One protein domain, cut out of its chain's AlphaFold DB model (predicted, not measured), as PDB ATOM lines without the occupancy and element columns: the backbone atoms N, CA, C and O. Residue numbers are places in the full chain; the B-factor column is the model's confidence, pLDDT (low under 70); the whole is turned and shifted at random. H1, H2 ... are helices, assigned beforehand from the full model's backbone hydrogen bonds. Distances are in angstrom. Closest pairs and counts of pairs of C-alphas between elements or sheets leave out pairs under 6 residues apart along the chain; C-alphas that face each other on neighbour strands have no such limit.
ATOM      1  N   LYS A  22     123.770 182.291 182.915       53.12
ATOM      2  CA  LYS A  22     125.048 182.380 182.186       53.12
ATOM      3  C   LYS A  22     125.821 181.058 182.205       53.12
ATOM      4  O   LYS A  22     126.312 180.640 181.167       53.12
ATOM      5  N   SER A  23     125.879 180.371 183.348       70.81
ATOM      6  CA  SER A  23     126.608 179.100 183.480       70.81
ATOM      7  C   SER A  23     126.010 177.973 182.626       70.81
ATOM      8  O   SER A  23     126.753 177.244 181.967       70.81
ATOM      9  N   SER A  24     124.678 177.875 182.575       76.19
ATOM     10  CA  SER A  24     123.945 176.922 181.736       76.19
ATOM     11  C   SER A  24     124.175 177.201 180.248       76.19
ATOM     12  O   SER A  24     124.556 176.304 179.494       76.19
ATOM     13  N   LEU A  25     124.015 178.461 179.828       82.94
ATOM     14  CA  LEU A  25     124.156 178.860 178.429       82.94
ATOM     15  C   LEU A  25     125.607 178.768 177.927       82.94
ATOM     16  O   LEU A  25     125.834 178.284 176.823       82.94
ATOM     17  N   GLU A  26     126.599 179.160 178.733       82.38
ATOM     18  CA  GLU A  26     128.022 178.999 178.397       82.38
ATOM     19  C   GLU A  26     128.422 177.529 178.238       82.38
ATOM     20  O   GLU A  26     129.215 177.202 177.355       82.38
ATOM     21  N   HIS A  27     127.888 176.634 179.077       81.06
ATOM     22  CA  HIS A  27     128.115 175.196 178.938       81.06
ATOM     23  C   HIS A  27     127.551 174.674 177.609       81.06
ATOM     24  O   HIS A  27     128.254 173.988 176.872       81.06
ATOM     25  N   ILE A  28     126.324 175.065 177.256       86.12
ATOM     26  CA  ILE A  28     125.672 174.681 175.995       86.12
ATOM     27  C   ILE A  28     126.414 175.247 174.780       86.12
ATOM     28  O   ILE A  28     126.651 174.517 173.820       86.12
ATOM     29  N   GLN A  29     126.847 176.513 174.824       87.75
ATOM     30  CA  GLN A  29     127.663 177.111 173.762       87.75
ATOM     31  C   GLN A  29     128.959 176.316 173.541       87.75
ATOM     32  O   GLN A  29     129.237 175.943 172.404       87.75
ATOM     33  N   LYS A  30     129.701 175.982 174.609       85.31
ATOM     34  CA  LYS A  30     130.938 175.177 174.531       85.31
ATOM     35  C   LYS A  30     130.687 173.775 173.964       85.31
ATOM     36  O   LYS A  30     131.452 173.314 173.125       85.31
ATOM     37  N   THR A  31     129.594 173.126 174.365       84.44
ATOM     38  CA  THR A  31     129.179 171.810 173.848       84.44
ATOM     39  C   THR A  31     128.863 171.856 172.348       84.44
ATOM     40  O   THR A  31     129.334 171.011 171.590       84.44
ATOM     41  N   ILE A  32     128.134 172.880 171.888       86.81
ATOM     42  CA  ILE A  32     127.855 173.096 170.459       86.81
ATOM     43  C   ILE A  32     129.147 173.417 169.683       86.81
ATOM     44  O   ILE A  32     129.309 172.974 168.548       86.81
ATOM     45  N   GLU A  33     130.072 174.182 170.267       86.12
ATOM     46  CA  GLU A  33     131.362 174.501 169.642       86.12
ATOM     47  C   GLU A  33     132.234 173.254 169.452       86.12
ATOM     48  O   GLU A  33     132.684 173.013 168.330       86.12
ATOM     49  N   ALA A  34     132.363 172.410 170.480       80.44
ATOM     50  CA  ALA A  34     133.092 171.144 170.401       80.44
ATOM     51  C   ALA A  34     132.525 170.200 169.325       80.44
ATOM     52  O   ALA A  34     133.287 169.609 168.561       80.44
ATOM     53  N   GLN A  35     131.197 170.102 169.198       82.94
ATOM     54  CA  GLN A  35     130.562 169.260 168.177       82.94
ATOM     55  C   GLN A  35     130.764 169.805 166.748       82.94
ATOM     56  O   GLN A  35     130.975 169.036 165.813       82.94
ATOM     57  N   ILE A  36     130.776 171.132 166.557       83.25
ATOM     58  CA  ILE A  36     131.139 171.741 165.261       83.25
ATOM     59  C   ILE A  36     132.595 171.421 164.899       83.25
ATOM     60  O   ILE A  36     132.902 171.221 163.724       83.25
ATOM     61  N   GLU A  37     133.498 171.401 165.876       81.75
ATOM     62  CA  GLU A  37     134.921 171.113 165.666       81.75
ATOM     63  C   GLU A  37     135.179 169.626 165.395       81.75
ATOM     64  O   GLU A  37     135.888 169.307 164.441       81.75
ATOM     65  N   TYR A  38     134.508 168.727 166.115       80.06
ATOM     66  CA  TYR A  38     134.515 167.291 165.832       80.06
ATOM     67  C   TYR A  38     133.993 166.979 164.418       80.06
ATOM     68  O   TYR A  38     134.684 166.330 163.630       80.06
ATOM     69  N   ASN A  39     132.834 167.525 164.037       81.56
ATOM     70  CA  ASN A  39     132.261 167.293 162.709       81.56
ATOM     71  C   ASN A  39     133.140 167.885 161.587       81.56
ATOM     72  O   ASN A  39     133.299 167.261 160.536       81.56
ATOM     73  N   LYS A  40     133.778 169.049 161.801       84.31
ATOM     74  CA  LYS A  40     134.797 169.579 160.871       84.31
ATOM     75  C   LYS A  40     135.970 168.611 160.705       84.31
ATOM     76  O   LYS A  40     136.358 168.354 159.572       84.31
ATOM     77  N   PHE A  41     136.518 168.091 161.805       83.00
ATOM     78  CA  PHE A  41     137.644 167.154 161.787       83.00
ATOM     79  C   PHE A  41     137.292 165.872 161.018       83.00
ATOM     80  O   PHE A  41     138.043 165.466 160.132       83.00
ATOM     81  N   LEU A  42     136.116 165.281 161.264       80.31
ATOM     82  CA  LEU A  42     135.637 164.130 160.487       80.31
ATOM     83  C   LEU A  42     135.517 164.461 158.991       80.31
ATOM     84  O   LEU A  42     136.027 163.710 158.155       80.31
ATOM     85  N   LYS A  43     134.915 165.609 158.640       85.00
ATOM     86  CA  LYS A  43     134.821 166.061 157.243       85.00
ATOM     87  C   LYS A  43     136.198 166.222 156.609       85.00
ATOM     88  O   LYS A  43     136.386 165.811 155.470       85.00
ATOM     89  N   GLU A  44     137.153 166.822 157.307       84.75
ATOM     90  CA  GLU A  44     138.501 167.101 156.809       84.75
ATOM     91  C   GLU A  44     139.311 165.810 156.601       84.75
ATOM     92  O   GLU A  44     139.929 165.640 155.548       84.75
ATOM     93  N   ARG A  45     139.235 164.850 157.537       81.00
ATOM     94  CA  ARG A  45     139.820 163.501 157.394       81.00
ATOM     95  C   ARG A  45     139.235 162.764 156.186       81.00
ATOM     96  O   ARG A  45     139.992 162.301 155.331       81.00
ATOM     97  N   LEU A  46     137.905 162.748 156.049       82.81
ATOM     98  CA  LEU A  46     137.228 162.166 154.886       82.81
ATOM     99  C   LEU A  46     137.587 162.880 153.578       82.81
ATOM    100  O   LEU A  46     137.728 162.218 152.557       82.81
ATOM    101  N   SER A  47     137.742 164.205 153.586       83.50
ATOM    102  CA  SER A  47     137.918 165.029 152.377       83.50
ATOM    103  C   SER A  47     139.317 164.941 151.753       83.50
ATOM    104  O   SER A  47     139.486 165.351 150.604       83.50
ATOM    105  N   LYS A  48     140.318 164.395 152.456       83.44
ATOM    106  CA  LYS A  48     141.678 164.213 151.919       83.44
ATOM    107  C   LYS A  48     141.673 163.303 150.678       83.44
ATOM    108  O   LYS A  48     140.838 162.411 150.513       83.44
ATOM    109  N   THR A  49     142.605 163.559 149.761       69.50
ATOM    110  CA  THR A  49     142.764 162.784 148.515       69.50
ATOM    111  C   THR A  49     143.370 161.409 148.767       69.50
ATOM    112  O   THR A  49     143.054 160.463 148.058       69.50
ATOM    113  N   ASN A  50     144.210 161.301 149.799       75.50
ATOM    114  CA  ASN A  50     144.981 160.101 150.127       75.50
ATOM    115  C   ASN A  50     144.384 159.334 151.329       75.50
ATOM    116  O   ASN A  50     145.085 158.545 151.959       75.50
ATOM    117  N   THR A  51     143.119 159.591 151.682       74.88
ATOM    118  CA  THR A  51     142.380 158.843 152.714       74.88
ATOM    119  C   THR A  51     142.302 157.370 152.307       74.88
ATOM    120  O   THR A  51     141.814 157.059 151.221       74.88
ATOM    121  N   SER A  52     142.787 156.455 153.149       80.44
ATOM    122  CA  SER A  52     142.759 155.021 152.834       80.44
ATOM    123  C   SER A  52     141.326 154.472 152.866       80.44
ATOM    124  O   SER A  52     140.478 154.986 153.599       80.44
ATOM    125  N   GLN A  53     141.045 153.397 152.114       81.19
ATOM    126  CA  GLN A  53     139.724 152.745 152.170       81.19
ATOM    127  C   GLN A  53     139.368 152.315 153.607       81.19
ATOM    128  O   GLN A  53     138.219 152.434 154.025       81.19
ATOM    129  N   HIS A  54     140.368 151.858 154.372       78.75
ATOM    130  CA  HIS A  54     140.214 151.490 155.780       78.75
ATOM    131  C   HIS A  54     139.837 152.695 156.654       78.75
ATOM    132  O   HIS A  54     138.863 152.591 157.388       78.75
ATOM    133  N   GLU A  55     140.497 153.849 156.508       76.69
ATOM    134  CA  GLU A  55     140.177 155.064 157.275       76.69
ATOM    135  C   GLU A  55     138.756 155.578 156.981       76.69
ATOM    136  O   GLU A  55     138.044 155.988 157.897       76.69
ATOM    137  N   VAL A  56     138.306 155.517 155.719       81.06
ATOM    138  CA  VAL A  56     136.911 155.843 155.370       81.06
ATOM    139  C   VAL A  56     135.947 154.904 156.103       81.06
ATOM    140  O   VAL A  56     134.983 155.368 156.707       81.06
ATOM    141  N   PHE A  57     136.208 153.595 156.095       77.69
ATOM    142  CA  PHE A  57     135.357 152.621 156.782       77.69
ATOM    143  C   PHE A  57     135.416 152.726 158.309       77.69
ATOM    144  O   PHE A  57     134.384 152.551 158.952       77.69
ATOM    145  N   GLU A  58     136.570 153.067 158.886       76.50
ATOM    146  CA  GLU A  58     136.728 153.355 160.312       76.50
ATOM    147  C   GLU A  58     135.837 154.531 160.724       76.50
ATOM    148  O   GLU A  58     135.039 154.391 161.648       76.50
ATOM    149  N   ILE A  59     135.874 155.647 159.983       77.25
ATOM    150  CA  ILE A  59     135.024 156.817 160.252       77.25
ATOM    151  C   ILE A  59     133.534 156.461 160.119       77.25
ATOM    152  O   ILE A  59     132.761 156.740 161.035       77.25
ATOM    153  N   ILE A  60     133.119 155.801 159.032       78.56
ATOM    154  CA  ILE A  60     131.700 155.468 158.797       78.56
ATOM    155  C   ILE A  60     131.168 154.496 159.858       78.56
ATOM    156  O   ILE A  60     130.056 154.659 160.363       78.56
ATOM    157  N   ILE A  61     131.951 153.479 160.224       76.69
ATOM    158  CA  ILE A  61     131.514 152.451 161.175       76.69
ATOM    159  C   ILE A  61     131.685 152.909 162.630       76.69
ATOM    160  O   ILE A  61     130.938 152.426 163.484       76.69
ATOM    161  N   SER A  62     132.517 153.922 162.907       70.44
ATOM    162  CA  SER A  62     132.568 154.587 164.219       70.44
ATOM    163  C   SER A  62     131.221 155.171 164.657       70.44
ATOM    164  O   SER A  62     130.956 155.247 165.848       70.44
ATOM    165  N   MET A  63     130.308 155.503 163.737       68.62
ATOM    166  CA  MET A  63     128.945 155.917 164.101       68.62
ATOM    167  C   MET A  63     128.187 154.787 164.836       68.62
ATOM    168  O   MET A  63     127.444 155.023 165.792       68.62
ATOM    169  N   PHE A  64     128.405 153.537 164.421       70.69
ATOM    170  CA  PHE A  64     127.624 152.359 164.814       70.69
ATOM    171  C   PHE A  64     128.316 151.448 165.838       70.69
ATOM    172  O   PHE A  64     127.635 150.690 166.534       70.69
ATOM    173  N   LEU A  65     129.647 151.491 165.915       68.06
ATOM    174  CA  LEU A  65     130.487 150.650 166.767       68.06
ATOM    175  C   LEU A  65     131.606 151.468 167.422       68.06
ATOM    176  O   LEU A  65     132.113 152.431 166.857       68.06
ATOM    177  N   ASP A  66     132.028 151.027 168.601       68.12
ATOM    178  CA  ASP A  66     133.246 151.498 169.262       68.12
ATOM    179  C   ASP A  66     134.485 151.164 168.402       68.12
ATOM    180  O   ASP A  66     134.618 150.037 167.913       68.12
ATOM    181  N   LEU A  67     135.399 152.128 168.231       67.00
ATOM    182  CA  LEU A  67     136.627 151.986 167.432       67.00
ATOM    183  C   LEU A  67     137.496 150.796 167.869       67.00
ATOM    184  O   LEU A  67     138.108 150.149 167.025       67.00
ATOM    185  N   SER A  68     137.496 150.440 169.158       69.00
ATOM    186  CA  SER A  68     138.203 149.257 169.682       69.00
ATOM    187  C   SER A  68     137.694 147.922 169.119       69.00
ATOM    188  O   SER A  68     138.342 146.889 169.284       69.00
ATOM    189  N   GLN A  69     136.532 147.930 168.461       70.31
ATOM    190  CA  GLN A  69     135.923 146.766 167.827       70.31
ATOM    191  C   GLN A  69     136.160 146.732 166.312       70.31
ATOM    192  O   GLN A  69     135.970 145.678 165.712       70.31
ATOM    193  N   VAL A  70     136.551 147.850 165.691       72.56
ATOM    194  CA  VAL A  70     136.768 147.974 164.242       72.56
ATOM    195  C   VAL A  70     138.067 147.250 163.851       72.56
ATOM    196  O   VAL A  70     139.136 147.622 164.337       72.56
ATOM    197  N   PRO A  71     138.031 146.229 162.970       72.19
ATOM    198  CA  PRO A  71     139.245 145.569 162.499       72.19
ATOM    199  C   PRO A  71     140.195 146.525 161.764       72.19
ATOM    200  O   PRO A  71     139.770 147.395 161.005       72.19
ATOM    201  N   THR A  72     141.500 146.310 161.928       70.19
ATOM    202  CA  THR A  72     142.577 147.101 161.298       70.19
ATOM    203  C   THR A  72     142.782 146.813 159.804       70.19
ATOM    204  O   THR A  72     143.712 147.333 159.189       70.19
ATOM    205  N   SER A  73     141.933 145.977 159.204       74.44
ATOM    206  CA  SER A  73     141.966 145.618 157.787       74.44
ATOM    207  C   SER A  73     140.571 145.263 157.278       74.44
ATOM    208  O   SER A  73     139.829 144.546 157.951       74.44
ATOM    209  N   LEU A  74     140.244 145.699 156.063       77.50
ATOM    210  CA  LEU A  74     139.056 145.251 155.333       77.50
ATOM    211  C   LEU A  74     139.207 143.779 154.913       77.50
ATOM    212  O   LEU A  74     140.257 143.387 154.409       77.50
ATOM    213  N   ILE A  75     138.146 142.980 155.073       82.31
ATOM    214  CA  ILE A  75     138.067 141.607 154.535       82.31
ATOM    215  C   ILE A  75     137.792 141.651 153.026       82.31
ATOM    216  O   ILE A  75     138.259 140.795 152.276       82.31
ATOM    217  N   LYS A  76     137.051 142.667 152.568       80.44
ATOM    218  CA  LYS A  76     136.743 142.899 151.153       80.44
ATOM    219  C   LYS A  76     137.147 144.323 150.766       80.44
ATOM    220  O   LYS A  76     136.684 145.254 151.427       80.44
ATOM    221  N   PRO A  77     137.979 144.521 149.727       77.12
ATOM    222  CA  PRO A  77     138.186 145.848 149.163       77.12
ATOM    223  C   PRO A  77     136.877 146.335 148.534       77.12
ATOM    224  O   PRO A  77     136.122 145.542 147.968       77.12
ATOM    225  N   VAL A  78     136.609 147.634 148.632       80.38
ATOM    226  CA  VAL A  78     135.365 148.233 148.132       80.38
ATOM    227  C   VAL A  78     135.648 148.926 146.796       80.38
ATOM    228  O   VAL A  78     136.691 149.574 146.681       80.38
ATOM    229  N   PRO A  79     134.778 148.804 145.773       85.19
ATOM    230  CA  PRO A  79     134.964 149.510 144.506       85.19
ATOM    231  C   PRO A  79     135.085 151.022 144.722       85.19
ATOM    232  O   PRO A  79     134.318 151.605 145.490       85.19
ATOM    233  N   ASP A  80     136.020 151.675 144.029       82.81
ATOM    234  CA  ASP A  80     136.313 153.091 144.291       82.81
ATOM    235  C   ASP A  80     135.116 154.019 144.015       82.81
ATOM    236  O   ASP A  80     134.994 155.048 144.672       82.81
ATOM    237  N   GLU A  81     134.193 153.662 143.113       85.88
ATOM    238  CA  GLU A  81     132.948 154.424 142.906       85.88
ATOM    239  C   GLU A  81     131.956 154.278 144.072       85.88
ATOM    240  O   GLU A  81     131.387 155.276 144.519       85.88
ATOM    241  N   ASP A  82     131.804 153.076 144.638       83.25
ATOM    242  CA  ASP A  82     130.986 152.862 145.840       83.25
ATOM    243  C   ASP A  82     131.598 153.566 147.056       83.25
ATOM    244  O   ASP A  82     130.881 154.141 147.878       83.25
ATOM    245  N   LEU A  83     132.930 153.563 147.159       84.12
ATOM    246  CA  LEU A  83     133.658 154.274 148.203       84.12
ATOM    247  C   LEU A  83     133.502 155.794 148.063       84.12
ATOM    248  O   LEU A  83     133.235 156.464 149.060       84.12
ATOM    249  N   LYS A  84     133.619 156.343 146.842       86.19
ATOM    250  CA  LYS A  84     133.359 157.764 146.545       86.19
ATOM    251  C   LYS A  84     131.932 158.154 146.912       86.19
ATOM    252  O   LYS A  84     131.765 159.165 147.588       86.19
ATOM    253  N   ARG A  85     130.929 157.354 146.520       87.50
ATOM    254  CA  ARG A  85     129.519 157.564 146.883       87.50
ATOM    255  C   ARG A  85     129.354 157.603 148.403       87.50
ATOM    256  O   ARG A  85     129.017 158.655 148.930       87.50
ATOM    257  N   ARG A  86     129.724 156.533 149.121       84.25
ATOM    258  CA  ARG A  86     129.585 156.459 150.592       84.25
ATOM    259  C   ARG A  86     130.319 157.601 151.312       84.25
ATOM    260  O   ARG A  86     129.784 158.172 152.257       84.25
ATOM    261  N   LYS A  87     131.518 157.980 150.848       87.06
ATOM    262  CA  LYS A  87     132.272 159.149 151.342       87.06
ATOM    263  C   LYS A  87     131.514 160.461 151.106       87.06
ATOM    264  O   LYS A  87     131.466 161.294 152.007       87.06
ATOM    265  N   GLN A  88     130.918 160.647 149.929       89.50
ATOM    266  CA  GLN A  88     130.152 161.843 149.585       89.50
ATOM    267  C   GLN A  88     128.848 161.947 150.392       89.50
ATOM    268  O   GLN A  88     128.554 163.025 150.907       89.50
ATOM    269  N   ASP A  89     128.116 160.842 150.553       85.69
ATOM    270  CA  ASP A  89     126.878 160.771 151.342       85.69
ATOM    271  C   ASP A  89     127.152 161.166 152.808       85.69
ATOM    272  O   ASP A  89     126.480 162.018 153.388       85.69
ATOM    273  N   VAL A  90     128.218 160.615 153.397       84.56
ATOM    274  CA  VAL A  90     128.625 160.891 154.785       84.56
ATOM    275  C   VAL A  90     129.123 162.329 154.953       84.56
ATOM    276  O   VAL A  90     128.794 162.977 155.946       84.56
ATOM    277  N   ILE A  91     129.841 162.884 153.970       88.38
ATOM    278  CA  ILE A  91     130.210 164.310 153.965       88.38
ATOM    279  C   ILE A  91     128.961 165.210 153.907       88.38
ATOM    280  O   ILE A  91     128.929 166.228 154.600       88.38
ATOM    281  N   GLN A  92     127.924 164.844 153.142       89.06
ATOM    282  CA  GLN A  92     126.663 165.596 153.086       89.06
ATOM    283  C   GLN A  92     125.897 165.561 154.417       89.06
ATOM    284  O   GLN A  92     125.394 166.601 154.849       89.06
ATOM    285  N   HIS A  93     125.855 164.412 155.100       84.00
ATOM    286  CA  HIS A  93     125.307 164.322 156.459       84.00
ATOM    287  C   HIS A  93     126.065 165.244 157.426       84.00
ATOM    288  O   HIS A  93     125.460 166.127 158.033       84.00
ATOM    289  N   ILE A  94     127.397 165.137 157.464       85.56
ATOM    290  CA  ILE A  94     128.253 165.963 158.328       85.56
ATOM    291  C   ILE A  94     128.072 167.469 158.048       85.56
ATOM    292  O   ILE A  94     128.033 168.263 158.988       85.56
ATOM    293  N   ASP A  95     127.919 167.890 156.787       89.81
ATOM    294  CA  ASP A  95     127.627 169.291 156.444       89.81
ATOM    295  C   ASP A  95     126.238 169.752 156.917       89.81
ATOM    296  O   ASP A  95     126.102 170.892 157.377       89.81
ATOM    297  N   SER A  96     125.219 168.885 156.850       86.62
ATOM    298  CA  SER A  96     123.886 169.161 157.403       86.62
ATOM    299  C   SER A  96     123.945 169.351 158.922       86.62
ATOM    300  O   SER A  96     123.405 170.331 159.440       86.62
ATOM    301  N   ASP A  97     124.663 168.483 159.635       84.00
ATOM    302  CA  ASP A  97     124.820 168.592 161.087       84.00
ATOM    303  C   ASP A  97     125.631 169.838 161.468       84.00
ATOM    304  O   ASP A  97     125.232 170.594 162.352       84.00
ATOM    305  N   ILE A  98     126.712 170.154 160.741       89.31
ATOM    306  CA  ILE A  98     127.459 171.411 160.916       89.31
ATOM    307  C   ILE A  98     126.552 172.633 160.693       89.31
ATOM    308  O   ILE A  98     126.701 173.634 161.399       89.31
ATOM    309  N   ALA A  99     125.626 172.599 159.730       90.12
ATOM    310  CA  ALA A  99     124.671 173.683 159.502       90.12
ATOM    311  C   ALA A  99     123.658 173.818 160.657       90.12
ATOM    312  O   ALA A  99     123.384 174.934 161.112       90.12
ATOM    313  N   ASP A 100     123.157 172.702 161.186       85.81
ATOM    314  CA  ASP A 100     122.218 172.684 162.307       85.81
ATOM    315  C   ASP A 100     122.882 173.094 163.632       85.81
ATOM    316  O   ASP A 100     122.345 173.950 164.342       85.81
ATOM    317  N   PHE A 101     124.100 172.632 163.925       88.19
ATOM    318  CA  PHE A 101     124.871 173.123 165.070       88.19
ATOM    319  C   PHE A 101     125.280 174.594 164.915       88.19
ATOM    320  O   PHE A 101     125.264 175.330 165.900       88.19
ATOM    321  N   LYS A 102     125.554 175.096 163.700       90.94
ATOM    322  CA  LYS A 102     125.716 176.547 163.461       90.94
ATOM    323  C   LYS A 102     124.427 177.328 163.753       90.94
ATOM    324  O   LYS A 102     124.515 178.411 164.336       90.94
ATOM    325  N   ARG A 103     123.241 176.796 163.418       87.62
ATOM    326  CA  ARG A 103     121.944 177.396 163.801       87.62
ATOM    327  C   ARG A 103     121.789 177.434 165.322       87.62
ATOM    328  O   ARG A 103     121.486 178.496 165.862       87.62
ATOM    329  N   LEU A 104     122.057 176.324 166.011       88.69
ATOM    330  CA  LEU A 104     122.026 176.249 167.477       88.69
ATOM    331  C   LEU A 104     123.020 177.227 168.122       88.69
ATOM    332  O   LEU A 104     122.648 177.966 169.028       88.69
ATOM    333  N   LYS A 105     124.250 177.316 167.601       89.75
ATOM    334  CA  LYS A 105     125.281 178.266 168.051       89.75
ATOM    335  C   LYS A 105     124.835 179.719 167.895       89.75
ATOM    336  O   LYS A 105     125.136 180.532 168.763       89.75
ATOM    337  N   LYS A 106     124.125 180.052 166.810       88.75
ATOM    338  CA  LYS A 106     123.544 181.387 166.622       88.75
ATOM    339  C   LYS A 106     122.434 181.648 167.644       88.75
ATOM    340  O   LYS A 106     122.532 182.617 168.385       88.75
ATOM    341  N   LEU A 107     121.444 180.759 167.759       86.56
ATOM    342  CA  LEU A 107     120.348 180.891 168.734       86.56
ATOM    343  C   LEU A 107     120.862 181.036 170.178       86.56
ATOM    344  O   LEU A 107     120.377 181.879 170.926       86.56
ATOM    345  N   ALA A 108     121.892 180.269 170.545       86.31
ATOM    346  CA  ALA A 108     122.526 180.335 171.858       86.31
ATOM    347  C   ALA A 108     123.360 181.612 172.091       86.31
ATOM    348  O   ALA A 108     123.618 181.940 173.246       86.31
ATOM    349  N   LYS A 109     123.787 182.330 171.040       83.19
ATOM    350  CA  LYS A 109     124.480 183.632 171.141       83.19
ATOM    351  C   LYS A 109     123.533 184.828 171.081       83.19
ATOM    352  O   LYS A 109     123.800 185.834 171.732       83.19
ATOM    353  N   ASP A 110     122.435 184.708 170.342       77.38
ATOM    354  CA  ASP A 110     121.449 185.778 170.163       77.38
ATOM    355  C   ASP A 110     120.569 185.989 171.421       77.38
ATOM    356  O   ASP A 110     119.844 186.977 171.485       77.38
ATOM    357  N   CYS A 111     120.665 185.094 172.423       63.06
ATOM    358  CA  CYS A 111     120.243 185.197 173.840       63.06
ATOM    359  C   CYS A 111     118.778 185.552 174.179       63.06
ATOM    360  O   CYS A 111     118.363 185.363 175.319       63.06
ATOM    361  N   ASN A 112     117.977 186.040 173.235       66.38
ATOM    362  CA  ASN A 112     116.684 186.670 173.514       66.38
ATOM    363  C   ASN A 112     115.529 185.684 173.766       66.38
ATOM    364  O   ASN A 112     114.432 186.119 174.114       66.38
ATOM    365  N   ASN A 113     115.726 184.378 173.547       78.94
ATOM    366  CA  ASN A 113     114.669 183.378 173.705       78.94
ATOM    367  C   ASN A 113     115.235 181.959 173.953       78.94
ATOM    368  O   ASN A 113     115.649 181.274 173.014       78.94
ATOM    369  N   LEU A 114     115.222 181.512 175.217       86.50
ATOM    370  CA  LEU A 114     115.618 180.150 175.612       86.50
ATOM    371  C   LEU A 114     114.588 179.084 175.197       86.50
ATOM    372  O   LEU A 114     114.990 177.967 174.870       86.50
ATOM    373  N   ASP A 115     113.295 179.428 175.142       88.00
ATOM    374  CA  ASP A 115     112.226 178.532 174.673       88.00
ATOM    375  C   ASP A 115     112.520 178.062 173.238       88.00
ATOM    376  O   ASP A 115     112.492 176.867 172.945       88.00
ATOM    377  N   ASN A 116     112.894 178.993 172.351       88.06
ATOM    378  CA  ASN A 116     113.259 178.687 170.967       88.06
ATOM    379  C   ASN A 116     114.493 177.779 170.888       88.06
ATOM    380  O   ASN A 116     114.479 176.821 170.120       88.06
ATOM    381  N   LEU A 117     115.541 178.047 171.680       89.06
ATOM    382  CA  LEU A 117     116.741 177.203 171.714       89.06
ATOM    383  C   LEU A 117     116.396 175.772 172.157       89.06
ATOM    384  O   LEU A 117     116.810 174.813 171.506       89.06
ATOM    385  N   TYR A 118     115.596 175.628 173.217       91.12
ATOM    386  CA  TYR A 118     115.142 174.333 173.721       91.12
ATOM    387  C   TYR A 118     114.313 173.571 172.686       91.12
ATOM    388  O   TYR A 118     114.593 172.403 172.421       91.12
ATOM    389  N   LEU A 119     113.332 174.228 172.055       89.06
ATOM    390  CA  LEU A 119     112.510 173.619 171.009       89.06
ATOM    391  C   LEU A 119     113.360 173.202 169.799       89.06
ATOM    392  O   LEU A 119     113.189 172.091 169.303       89.06
ATOM    393  N   THR A 120     114.324 174.019 169.358       88.25
ATOM    394  CA  THR A 120     115.223 173.634 168.257       88.25
ATOM    395  C   THR A 120     116.064 172.404 168.606       88.25
ATOM    396  O   THR A 120     116.137 171.489 167.787       88.25
ATOM    397  N   ILE A 121     116.659 172.332 169.805       89.38
ATOM    398  CA  ILE A 121     117.421 171.143 170.239       89.38
ATOM    399  C   ILE A 121     116.493 169.924 170.338       89.38
ATOM    400  O   ILE A 121     116.844 168.845 169.862       89.38
ATOM    401  N   HIS A 122     115.291 170.090 170.900       89.50
ATOM    402  CA  HIS A 122     114.318 169.010 171.044       89.50
ATOM    403  C   HIS A 122     113.921 168.424 169.686       89.50
ATOM    404  O   HIS A 122     113.986 167.212 169.500       89.50
ATOM    405  N   PHE A 123     113.550 169.257 168.714       85.38
ATOM    406  CA  PHE A 123     113.066 168.761 167.429       85.38
ATOM    407  C   PHE A 123     114.169 168.260 166.490       85.38
ATOM    408  O   PHE A 123     113.898 167.348 165.709       85.38
ATOM    409  N   THR A 124     115.412 168.745 166.606       84.31
ATOM    410  CA  THR A 124     116.562 168.074 165.972       84.31
ATOM    411  C   THR A 124     116.799 166.691 166.603       84.31
ATOM    412  O   THR A 124     116.923 165.708 165.876       84.31
ATOM    413  N   LEU A 125     116.741 166.561 167.936       86.25
ATOM    414  CA  LEU A 125     116.882 165.265 168.619       86.25
ATOM    415  C   LEU A 125     115.780 164.254 168.233       86.25
ATOM    416  O   LEU A 125     116.060 163.062 168.093       86.25
ATOM    417  N   GLN A 126     114.537 164.701 168.014       83.25
ATOM    418  CA  GLN A 126     113.463 163.816 167.534       83.25
ATOM    419  C   GLN A 126     113.693 163.344 166.087       83.25
ATOM    420  O   GLN A 126     113.472 162.170 165.798       83.25
ATOM    421  N   GLN A 127     114.195 164.207 165.191       79.25
ATOM    422  CA  GLN A 127     114.593 163.798 163.830       79.25
ATOM    423  C   GLN A 127     115.679 162.717 163.869       79.25
ATOM    424  O   GLN A 127     115.578 161.707 163.175       79.25
ATOM    425  N   TRP A 128     116.686 162.893 164.728       81.06
ATOM    426  CA  TRP A 128     117.753 161.914 164.925       81.06
ATOM    427  C   TRP A 128     117.221 160.570 165.448       81.06
ATOM    428  O   TRP A 128     117.569 159.519 164.909       81.06
ATOM    429  N   TYR A 129     116.303 160.568 166.424       82.00
ATOM    430  CA  TYR A 129     115.661 159.326 166.874       82.00
ATOM    431  C   TYR A 129     114.806 158.645 165.795       82.00
ATOM    432  O   TYR A 129     114.741 157.416 165.790       82.00
ATOM    433  N   LEU A 130     114.185 159.395 164.879       78.75
ATOM    434  CA  LEU A 130     113.443 158.823 163.750       78.75
ATOM    435  C   LEU A 130     114.372 158.151 162.731       78.75
ATOM    436  O   LEU A 130     114.103 157.016 162.345       78.75
ATOM    437  N   GLY A 131     115.490 158.784 162.359       77.56
ATOM    438  CA  GLY A 131     116.489 158.167 161.473       77.56
ATOM    439  C   GLY A 131     117.096 156.886 162.066       77.56
ATOM    440  O   GLY A 131     117.251 155.875 161.378       77.56
ATOM    441  N   ILE A 132     117.344 156.878 163.380       79.06
ATOM    442  CA  ILE A 132     117.785 155.679 164.107       79.06
ATOM    443  C   ILE A 132     116.695 154.594 164.094       79.06
ATOM    444  O   ILE A 132     117.001 153.437 163.825       79.06
ATOM    445  N   ALA A 133     115.423 154.946 164.306       78.38
ATOM    446  CA  ALA A 133     114.307 153.994 164.256       78.38
ATOM    447  C   ALA A 133     114.023 153.437 162.842       78.38
ATOM    448  O   ALA A 133     113.463 152.350 162.715       78.38
ATOM    449  N   GLN A 134     114.416 154.159 161.788       78.69
ATOM    450  CA  GLN A 134     114.354 153.709 160.389       78.69
ATOM    451  C   GLN A 134     115.565 152.847 159.975       78.69
ATOM    452  O   GLN A 134     115.537 152.201 158.923       78.69
ATOM    453  N   THR A 135     116.624 152.793 160.793       81.69
ATOM    454  CA  THR A 135     117.791 151.936 160.541       81.69
ATOM    455  C   THR A 135     117.397 150.465 160.690       81.69
ATOM    456  O   THR A 135     116.806 150.063 161.690       81.69
ATOM    457  N   ASN A 136     117.731 149.638 159.697       85.56
ATOM    458  CA  ASN A 136     117.345 148.227 159.652       85.56
ATOM    459  C   ASN A 136     118.568 147.299 159.606       85.56
ATOM    460  O   ASN A 136     119.677 147.703 159.260       85.56
ATOM    461  N   SER A 137     118.367 146.020 159.930       88.50
ATOM    462  CA  SER A 137     119.472 145.060 160.005       88.50
ATOM    463  C   SER A 137     120.152 144.790 158.661       88.50
ATOM    464  O   SER A 137     121.314 144.402 158.672       88.50
ATOM    465  N   LYS A 138     119.472 144.989 157.520       90.06
ATOM    466  CA  LYS A 138     120.034 144.722 156.185       90.06
ATOM    467  C   LYS A 138     121.049 145.794 155.782       90.06
ATOM    468  O   LYS A 138     122.117 145.435 155.303       90.06
ATOM    469  N   SER A 139     120.764 147.079 156.015       85.44
ATOM    470  CA  SER A 139     121.736 148.153 155.745       85.44
ATOM    471  C   SER A 139     122.948 148.086 156.683       85.44
ATOM    472  O   SER A 139     124.077 148.309 156.249       85.44
ATOM    473  N   VAL A 140     122.740 147.689 157.945       88.12
ATOM    474  CA  VAL A 140     123.837 147.413 158.889       88.12
ATOM    475  C   VAL A 140     124.649 146.181 158.460       88.12
ATOM    476  O   VAL A 140     125.876 146.228 158.493       88.12
ATOM    477  N   GLU A 141     124.012 145.090 158.020       90.56
ATOM    478  CA  GLU A 141     124.712 143.893 157.522       90.56
ATOM    479  C   GLU A 141     125.528 144.189 156.259       90.56
ATOM    480  O   GLU A 141     126.689 143.794 156.191       90.56
ATOM    481  N   GLU A 142     124.978 144.945 155.308       87.88
ATOM    482  CA  GLU A 142     125.691 145.385 154.105       87.88
ATOM    483  C   GLU A 142     126.955 146.186 154.458       87.88
ATOM    484  O   GLU A 142     128.052 145.827 154.021       87.88
ATOM    485  N   LEU A 143     126.824 147.215 155.306       84.94
ATOM    486  CA  LEU A 143     127.939 148.056 155.749       84.94
ATOM    487  C   LEU A 143     129.033 147.231 156.449       84.94
ATOM    488  O   LEU A 143     130.210 147.319 156.089       84.94
ATOM    489  N   LEU A 144     128.642 146.398 157.420       87.62
ATOM    490  CA  LEU A 144     129.566 145.591 158.218       87.62
ATOM    491  C   LEU A 144     130.195 144.423 157.432       87.62
ATOM    492  O   LEU A 144     131.262 143.948 157.822       87.62
ATOM    493  N   SER A 145     129.605 143.985 156.311       89.12
ATOM    494  CA  SER A 145     130.090 142.846 155.501       89.12
ATOM    495  C   SER A 145     131.460 143.042 154.826       89.12
ATOM    496  O   SER A 145     131.998 142.094 154.240       89.12
ATOM    497  N   ASN A 146     132.010 144.259 154.914       85.94
ATOM    498  CA  ASN A 146     133.341 144.646 154.442       85.94
ATOM    499  C   ASN A 146     134.430 144.450 155.521       85.94
ATOM    500  O   ASN A 146     135.600 144.271 155.187       85.94
ATOM    501  N   LEU A 147     134.043 144.439 156.807       83.75
ATOM    502  CA  LEU A 147     134.926 144.227 157.967       83.75
ATOM    503  C   LEU A 147     134.729 142.866 158.652       83.75
ATOM    504  O   LEU A 147     135.637 142.403 159.334       83.75
ATOM    505  N   TYR A 148     133.566 142.229 158.498       87.25
ATOM    506  CA  TYR A 148     133.231 140.971 159.170       87.25
ATOM    507  C   TYR A 148     132.552 139.982 158.221       87.25
ATOM    508  O   TYR A 148     131.833 140.366 157.298       87.25
ATOM    509  N   GLU A 149     132.692 138.688 158.510       90.00
ATOM    510  CA  GLU A 149     132.045 137.615 157.755       90.00
ATOM    511  C   GLU A 149     131.417 136.530 158.649       90.00
ATOM    512  O   GLU A 149     131.573 136.515 159.876       90.00
ATOM    513  N   GLY A 150     130.660 135.621 158.028       91.31
ATOM    514  CA  GLY A 150     130.140 134.406 158.657       91.31
ATOM    515  C   GLY A 150     129.379 134.638 159.969       91.31
ATOM    516  O   GLY A 150     128.342 135.303 160.007       91.31
ATOM    517  N   LYS A 151     129.873 134.031 161.057       91.75
ATOM    518  CA  LYS A 151     129.264 134.132 162.397       91.75
ATOM    519  C   LYS A 151     129.565 135.465 163.092       91.75
ATOM    520  O   LYS A 151     128.719 135.938 163.848       91.75
ATOM    521  N   GLU A 152     130.724 136.069 162.830       89.31
ATOM    522  CA  GLU A 152     131.120 137.360 163.413       89.31
ATOM    523  C   GLU A 152     130.239 138.492 162.873       89.31
ATOM    524  O   GLU A 152     129.705 139.266 163.666       89.31
ATOM    525  N   LEU A 153     129.970 138.516 161.561       90.88
ATOM    526  CA  LEU A 153     129.054 139.485 160.945       90.88
ATOM    527  C   LEU A 153     127.666 139.449 161.601       90.88
ATOM    528  O   LEU A 153     127.187 140.462 162.102       90.88
ATOM    529  N   LYS A 154     127.046 138.266 161.691       92.56
ATOM    530  CA  LYS A 154     125.703 138.109 162.286       92.56
ATOM    531  C   LYS A 154     125.662 138.477 163.773       92.56
ATOM    532  O   LYS A 154     124.666 139.026 164.245       92.56
ATOM    533  N   LYS A 155     126.745 138.212 164.511       92.12
ATOM    534  CA  LYS A 155     126.925 138.649 165.903       92.12
ATOM    535  C   LYS A 155     127.012 140.177 165.994       92.12
ATOM    536  O   LYS A 155     126.291 140.755 166.804       92.12
ATOM    537  N   LYS A 156     127.811 140.827 165.141       88.88
ATOM    538  CA  LYS A 156     127.992 142.286 165.128       88.88
ATOM    539  C   LYS A 156     126.748 143.045 164.680       88.88
ATOM    540  O   LYS A 156     126.353 143.974 165.370       88.88
ATOM    541  N   VAL A 157     126.046 142.596 163.638       91.81
ATOM    542  CA  VAL A 157     124.749 143.177 163.235       91.81
ATOM    543  C   VAL A 157     123.743 143.122 164.390       91.81
ATOM    544  O   VAL A 157     123.088 144.118 164.693       91.81
ATOM    545  N   LYS A 158     123.656 141.988 165.104       90.56
ATOM    546  CA  LYS A 158     122.782 141.850 166.283       90.56
ATOM    547  C   LYS A 158     123.224 142.732 167.459       90.56
ATOM    548  O   LYS A 158     122.372 143.204 168.209       90.56
ATOM    549  N   GLU A 159     124.526 142.960 167.625       87.94
ATOM    550  CA  GLU A 159     125.094 143.862 168.632       87.94
ATOM    551  C   GLU A 159     124.776 145.334 168.315       87.94
ATOM    552  O   GLU A 159     124.168 146.004 169.148       87.94
ATOM    553  N   THR A 160     125.061 145.807 167.096       85.56
ATOM    554  CA  THR A 160     124.724 147.161 166.620       85.56
ATOM    555  C   THR A 160     123.225 147.437 166.712       85.56
ATOM    556  O   THR A 160     122.823 148.415 167.339       85.56
ATOM    557  N   MET A 161     122.372 146.555 166.176       87.50
ATOM    558  CA  MET A 161     120.915 146.737 166.252       87.50
ATOM    559  C   MET A 161     120.409 146.754 167.701       87.50
ATOM    560  O   MET A 161     119.484 147.498 168.019       87.50
ATOM    561  N   ARG A 162     121.030 145.992 168.616       86.31
ATOM    562  CA  ARG A 162     120.724 146.082 170.052       86.31
ATOM    563  C   ARG A 162     121.159 147.426 170.638       86.31
ATOM    564  O   ARG A 162     120.395 147.996 171.410       86.31
ATOM    565  N   ILE A 163     122.349 147.925 170.306       79.00
ATOM    566  CA  ILE A 163     122.877 149.208 170.799       79.00
ATOM    567  C   ILE A 163     121.965 150.368 170.373       79.00
ATOM    568  O   ILE A 163     121.548 151.140 171.236       79.00
ATOM    569  N   LEU A 164     121.575 150.420 169.094       79.25
ATOM    570  CA  LEU A 164     120.642 151.417 168.555       79.25
ATOM    571  C   LEU A 164     119.265 151.329 169.238       79.25
ATOM    572  O   LEU A 164     118.796 152.302 169.830       79.25
ATOM    573  N   ASN A 165     118.650 150.139 169.260       80.50
ATOM    574  CA  ASN A 165     117.316 149.939 169.845       80.50
ATOM    575  C   ASN A 165     117.268 150.175 171.367       80.50
ATOM    576  O   ASN A 165     116.208 150.487 171.905       80.50
ATOM    577  N   THR A 166     118.396 150.036 172.074       78.00
ATOM    578  CA  THR A 166     118.499 150.326 173.520       78.00
ATOM    579  C   THR A 166     119.006 151.737 173.830       78.00
ATOM    580  O   THR A 166     119.189 152.059 175.002       78.00
ATOM    581  N   LYS A 167     119.220 152.582 172.808       74.56
ATOM    582  CA  LYS A 167     119.772 153.943 172.924       74.56
ATOM    583  C   LYS A 167     121.069 153.997 173.745       74.56
ATOM    584  O   LYS A 167     121.278 154.879 174.577       74.56
ATOM    585  N   SER A 168     121.924 152.990 173.560       70.12
ATOM    586  CA  SER A 168     123.088 152.755 174.412       70.12
ATOM    587  C   SER A 168     124.264 153.660 174.043       70.12
ATOM    588  O   SER A 168     124.718 153.656 172.902       70.12
ATOM    589  N   ALA A 169     124.843 154.329 175.045       64.75
ATOM    590  CA  ALA A 169     126.034 155.189 174.947       64.75
ATOM    591  C   ALA A 169     127.321 154.502 174.423       64.75
ATOM    592  O   ALA A 169     128.382 155.114 174.408       64.75
ATOM    593  N   LYS A 170     127.255 153.221 174.030       64.19
ATOM    594  CA  LYS A 170     128.352 152.467 173.401       64.19
ATOM    595  C   LYS A 170     128.420 152.638 171.874       64.19
ATOM    596  O   LYS A 170     129.323 152.089 171.253       64.19
ATOM    597  N   SER A 171     127.481 153.368 171.271       62.44
ATOM    598  CA  SER A 171     127.585 153.874 169.894       62.44
ATOM    599  C   SER A 171     127.835 155.386 169.938       62.44
ATOM    600  O   SER A 171     127.064 156.095 170.588       62.44
ATOM    601  N   PRO A 172     128.855 155.903 169.235       61.31
ATOM    602  CA  PRO A 172     129.081 157.341 169.086       61.31
ATOM    603  C   PRO A 172     127.891 158.124 168.505       61.31
ATOM    604  O   PRO A 172     127.582 159.189 169.031       61.31
ATOM    605  N   LEU A 173     127.129 157.569 167.550       64.44
ATOM    606  CA  LEU A 173     125.852 158.160 167.102       64.44
ATOM    607  C   LEU A 173     124.868 158.360 168.273       64.44
ATOM    608  O   LEU A 173     124.137 159.347 168.332       64.44
ATOM    609  N   MET A 174     124.867 157.446 169.248       69.19
ATOM    610  CA  MET A 174     124.055 157.585 170.456       69.19
ATOM    611  C   MET A 174     124.663 158.591 171.441       69.19
ATOM    612  O   MET A 174     123.903 159.325 172.073       69.19
ATOM    613  N   THR A 175     125.992 158.710 171.524       68.88
ATOM    614  CA  THR A 175     126.673 159.762 172.301       68.88
ATOM    615  C   THR A 175     126.226 161.163 171.877       68.88
ATOM    616  O   THR A 175     125.915 161.976 172.745       68.88
ATOM    617  N   GLU A 176     126.075 161.440 170.579       70.50
ATOM    618  CA  GLU A 176     125.581 162.746 170.112       70.50
ATOM    619  C   GLU A 176     124.118 163.001 170.524       70.50
ATOM    620  O   GLU A 176     123.781 164.085 171.014       70.50
ATOM    621  N   THR A 177     123.242 161.988 170.439       75.75
ATOM    622  CA  THR A 177     121.857 162.108 170.952       75.75
ATOM    623  C   THR A 177     121.805 162.318 172.472       75.75
ATOM    624  O   THR A 177     120.933 163.035 172.972       75.75
ATOM    625  N   ILE A 178     122.754 161.740 173.217       78.75
ATOM    626  CA  ILE A 178     122.897 161.924 174.665       78.75
ATOM    627  C   ILE A 178     123.363 163.349 174.967       78.75
ATOM    628  O   ILE A 178     122.777 163.990 175.833       78.75
ATOM    629  N   ILE A 179     124.325 163.887 174.213       81.38
ATOM    630  CA  ILE A 179     124.779 165.280 174.335       81.38
ATOM    631  C   ILE A 179     123.608 166.259 174.129       81.38
ATOM    632  O   ILE A 179     123.418 167.166 174.942       81.38
ATOM    633  N   MET A 180     122.752 166.045 173.121       85.00
ATOM    634  CA  MET A 180     121.515 166.831 172.976       85.00
ATOM    635  C   MET A 180     120.542 166.638 174.149       85.00
ATOM    636  O   MET A 180     119.930 167.608 174.603       85.00
ATOM    637  N   SER A 181     120.410 165.418 174.678       86.56
ATOM    638  CA  SER A 181     119.572 165.147 175.852       86.56
ATOM    639  C   SER A 181     120.075 165.866 177.113       86.56
ATOM    640  O   SER A 181     119.258 166.416 177.852       86.56
ATOM    641  N   GLU A 182     121.390 165.939 177.337       86.38
ATOM    642  CA  GLU A 182     121.980 166.713 178.437       86.38
ATOM    643  C   GLU A 182     121.777 168.221 178.256       86.38
ATOM    644  O   GLU A 182     121.371 168.892 179.204       86.38
ATOM    645  N   MET A 183     121.939 168.765 177.042       87.81
ATOM    646  CA  MET A 183     121.635 170.182 176.781       87.81
ATOM    647  C   MET A 183     120.168 170.525 177.098       87.81
ATOM    648  O   MET A 183     119.895 171.566 177.698       87.81
ATOM    649  N   LEU A 184     119.221 169.630 176.786       91.12
ATOM    650  CA  LEU A 184     117.818 169.785 177.192       91.12
ATOM    651  C   LEU A 184     117.642 169.697 178.714       91.12
ATOM    652  O   LEU A 184     116.953 170.535 179.289       91.12
ATOM    653  N   LYS A 185     118.276 168.736 179.402       89.31
ATOM    654  CA  LYS A 185     118.221 168.637 180.876       89.31
ATOM    655  C   LYS A 185     118.769 169.891 181.565       89.31
ATOM    656  O   LYS A 185     118.222 170.297 182.587       89.31
ATOM    657  N   VAL A 186     119.813 170.510 181.007       88.56
ATOM    658  CA  VAL A 186     120.405 171.759 181.515       88.56
ATOM    659  C   VAL A 186     119.466 172.952 181.316       88.56
ATOM    660  O   VAL A 186     119.305 173.727 182.252       88.56
ATOM    661  N   LEU A 187     118.811 173.077 180.155       89.25
ATOM    662  CA  LEU A 187     117.859 174.164 179.874       89.25
ATOM    663  C   LEU A 187     116.484 173.994 180.541       89.25
ATOM    664  O   LEU A 187     115.799 174.988 180.763       89.25
ATOM    665  N   LYS A 188     116.047 172.762 180.836       90.81
ATOM    666  CA  LYS A 188     114.683 172.465 181.315       90.81
ATOM    667  C   LYS A 188     114.202 173.309 182.519       90.81
ATOM    668  O   LYS A 188     113.010 173.608 182.547       90.81
ATOM    669  N   PRO A 189     115.045 173.708 183.495       88.19
ATOM    670  CA  PRO A 189     114.630 174.586 184.594       88.19
ATOM    671  C   PRO A 189     114.478 176.073 184.222       88.19
ATOM    672  O   PRO A 189     113.958 176.836 185.029       88.19
TER     673      PRO A 189
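This is residues 22 to 189 of the 574 residues of an uncharacterized protein of Legionella hackeliae (UniProt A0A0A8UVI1). Four long helices, H1, H3, H4 and H7, lie side by side in a slender bundle, H3 touching H1 and H4, and H7 touching the same two. Toward the end where H1 finishes and H3 begins, the bundle gives way to short H2, the crossed pair H5 and H6, and the loop of residues 63 to 79, with H6 pointing nearly the same way as H7. The printed part has 168 residues, with seven named helices, H1 to H7 in chain order, and no named strand: all helix. It is compact, with a radius of gyration of the C-alphas of 17.4 A, and only just elongated, spanning 54 by 36 by 24 A.

H3, residues 80 to 110, is the longest at 44.3 A, from C-alpha 80 at (136.313, 153.091, 144.291). H1, residues 22 to 47, measures 36.8 A and begins at (125.048, 182.380, 182.186). H4 is residues 114 to 134, 30.5 A; H6, 150 to 165, 23.0 A; H7, 172 to 187, 22.9 A, ending at (117.859, 174.164, 179.874). H2 is residues 53 to 62 and H5 137 to 144.

H1 and H3 are the hubs, touching three helices each. They touch at a shallow tilt of 19 degrees, opposite ways; the closest C-alphas, Ile 36 and Ile 98, are 5.7 A apart. H3, with residues 104 to 108 alone, touches H4 in a hairpin, C-alphas 107 and 117 being closest at 6.0 A. H4 touches H7, closest C-alphas 118 and 184, 6.3 A. H7 touches residues 24 to 31 of H1 alone, C-alphas 183 and 28 being closest at 6.1 A. H3 and H7 are apart. H1 and H2, a hairpin, only just touch, with 3 pairs of C-alphas within 8 A, Leu 46 and Val 56 closest at 6.3 A. H5 and H6 touch at a steep tilt of 60 degrees, closest C-alphas 141 and 157, 5.8 A. Every O i to N i+4 pair is within hydrogen-bond range in H1, H2, H3, H4, H5 and H7; in H6, 11 of 12.

The C-alphas farthest apart, of Asn 112 and Gly 150, are 56.0 A apart. The printed part has no cut; the link from H2 to H3 is long. The mean pLDDT of the printed part is 82.0, with residues 65 to 68 and 169 to 175 among those under 70.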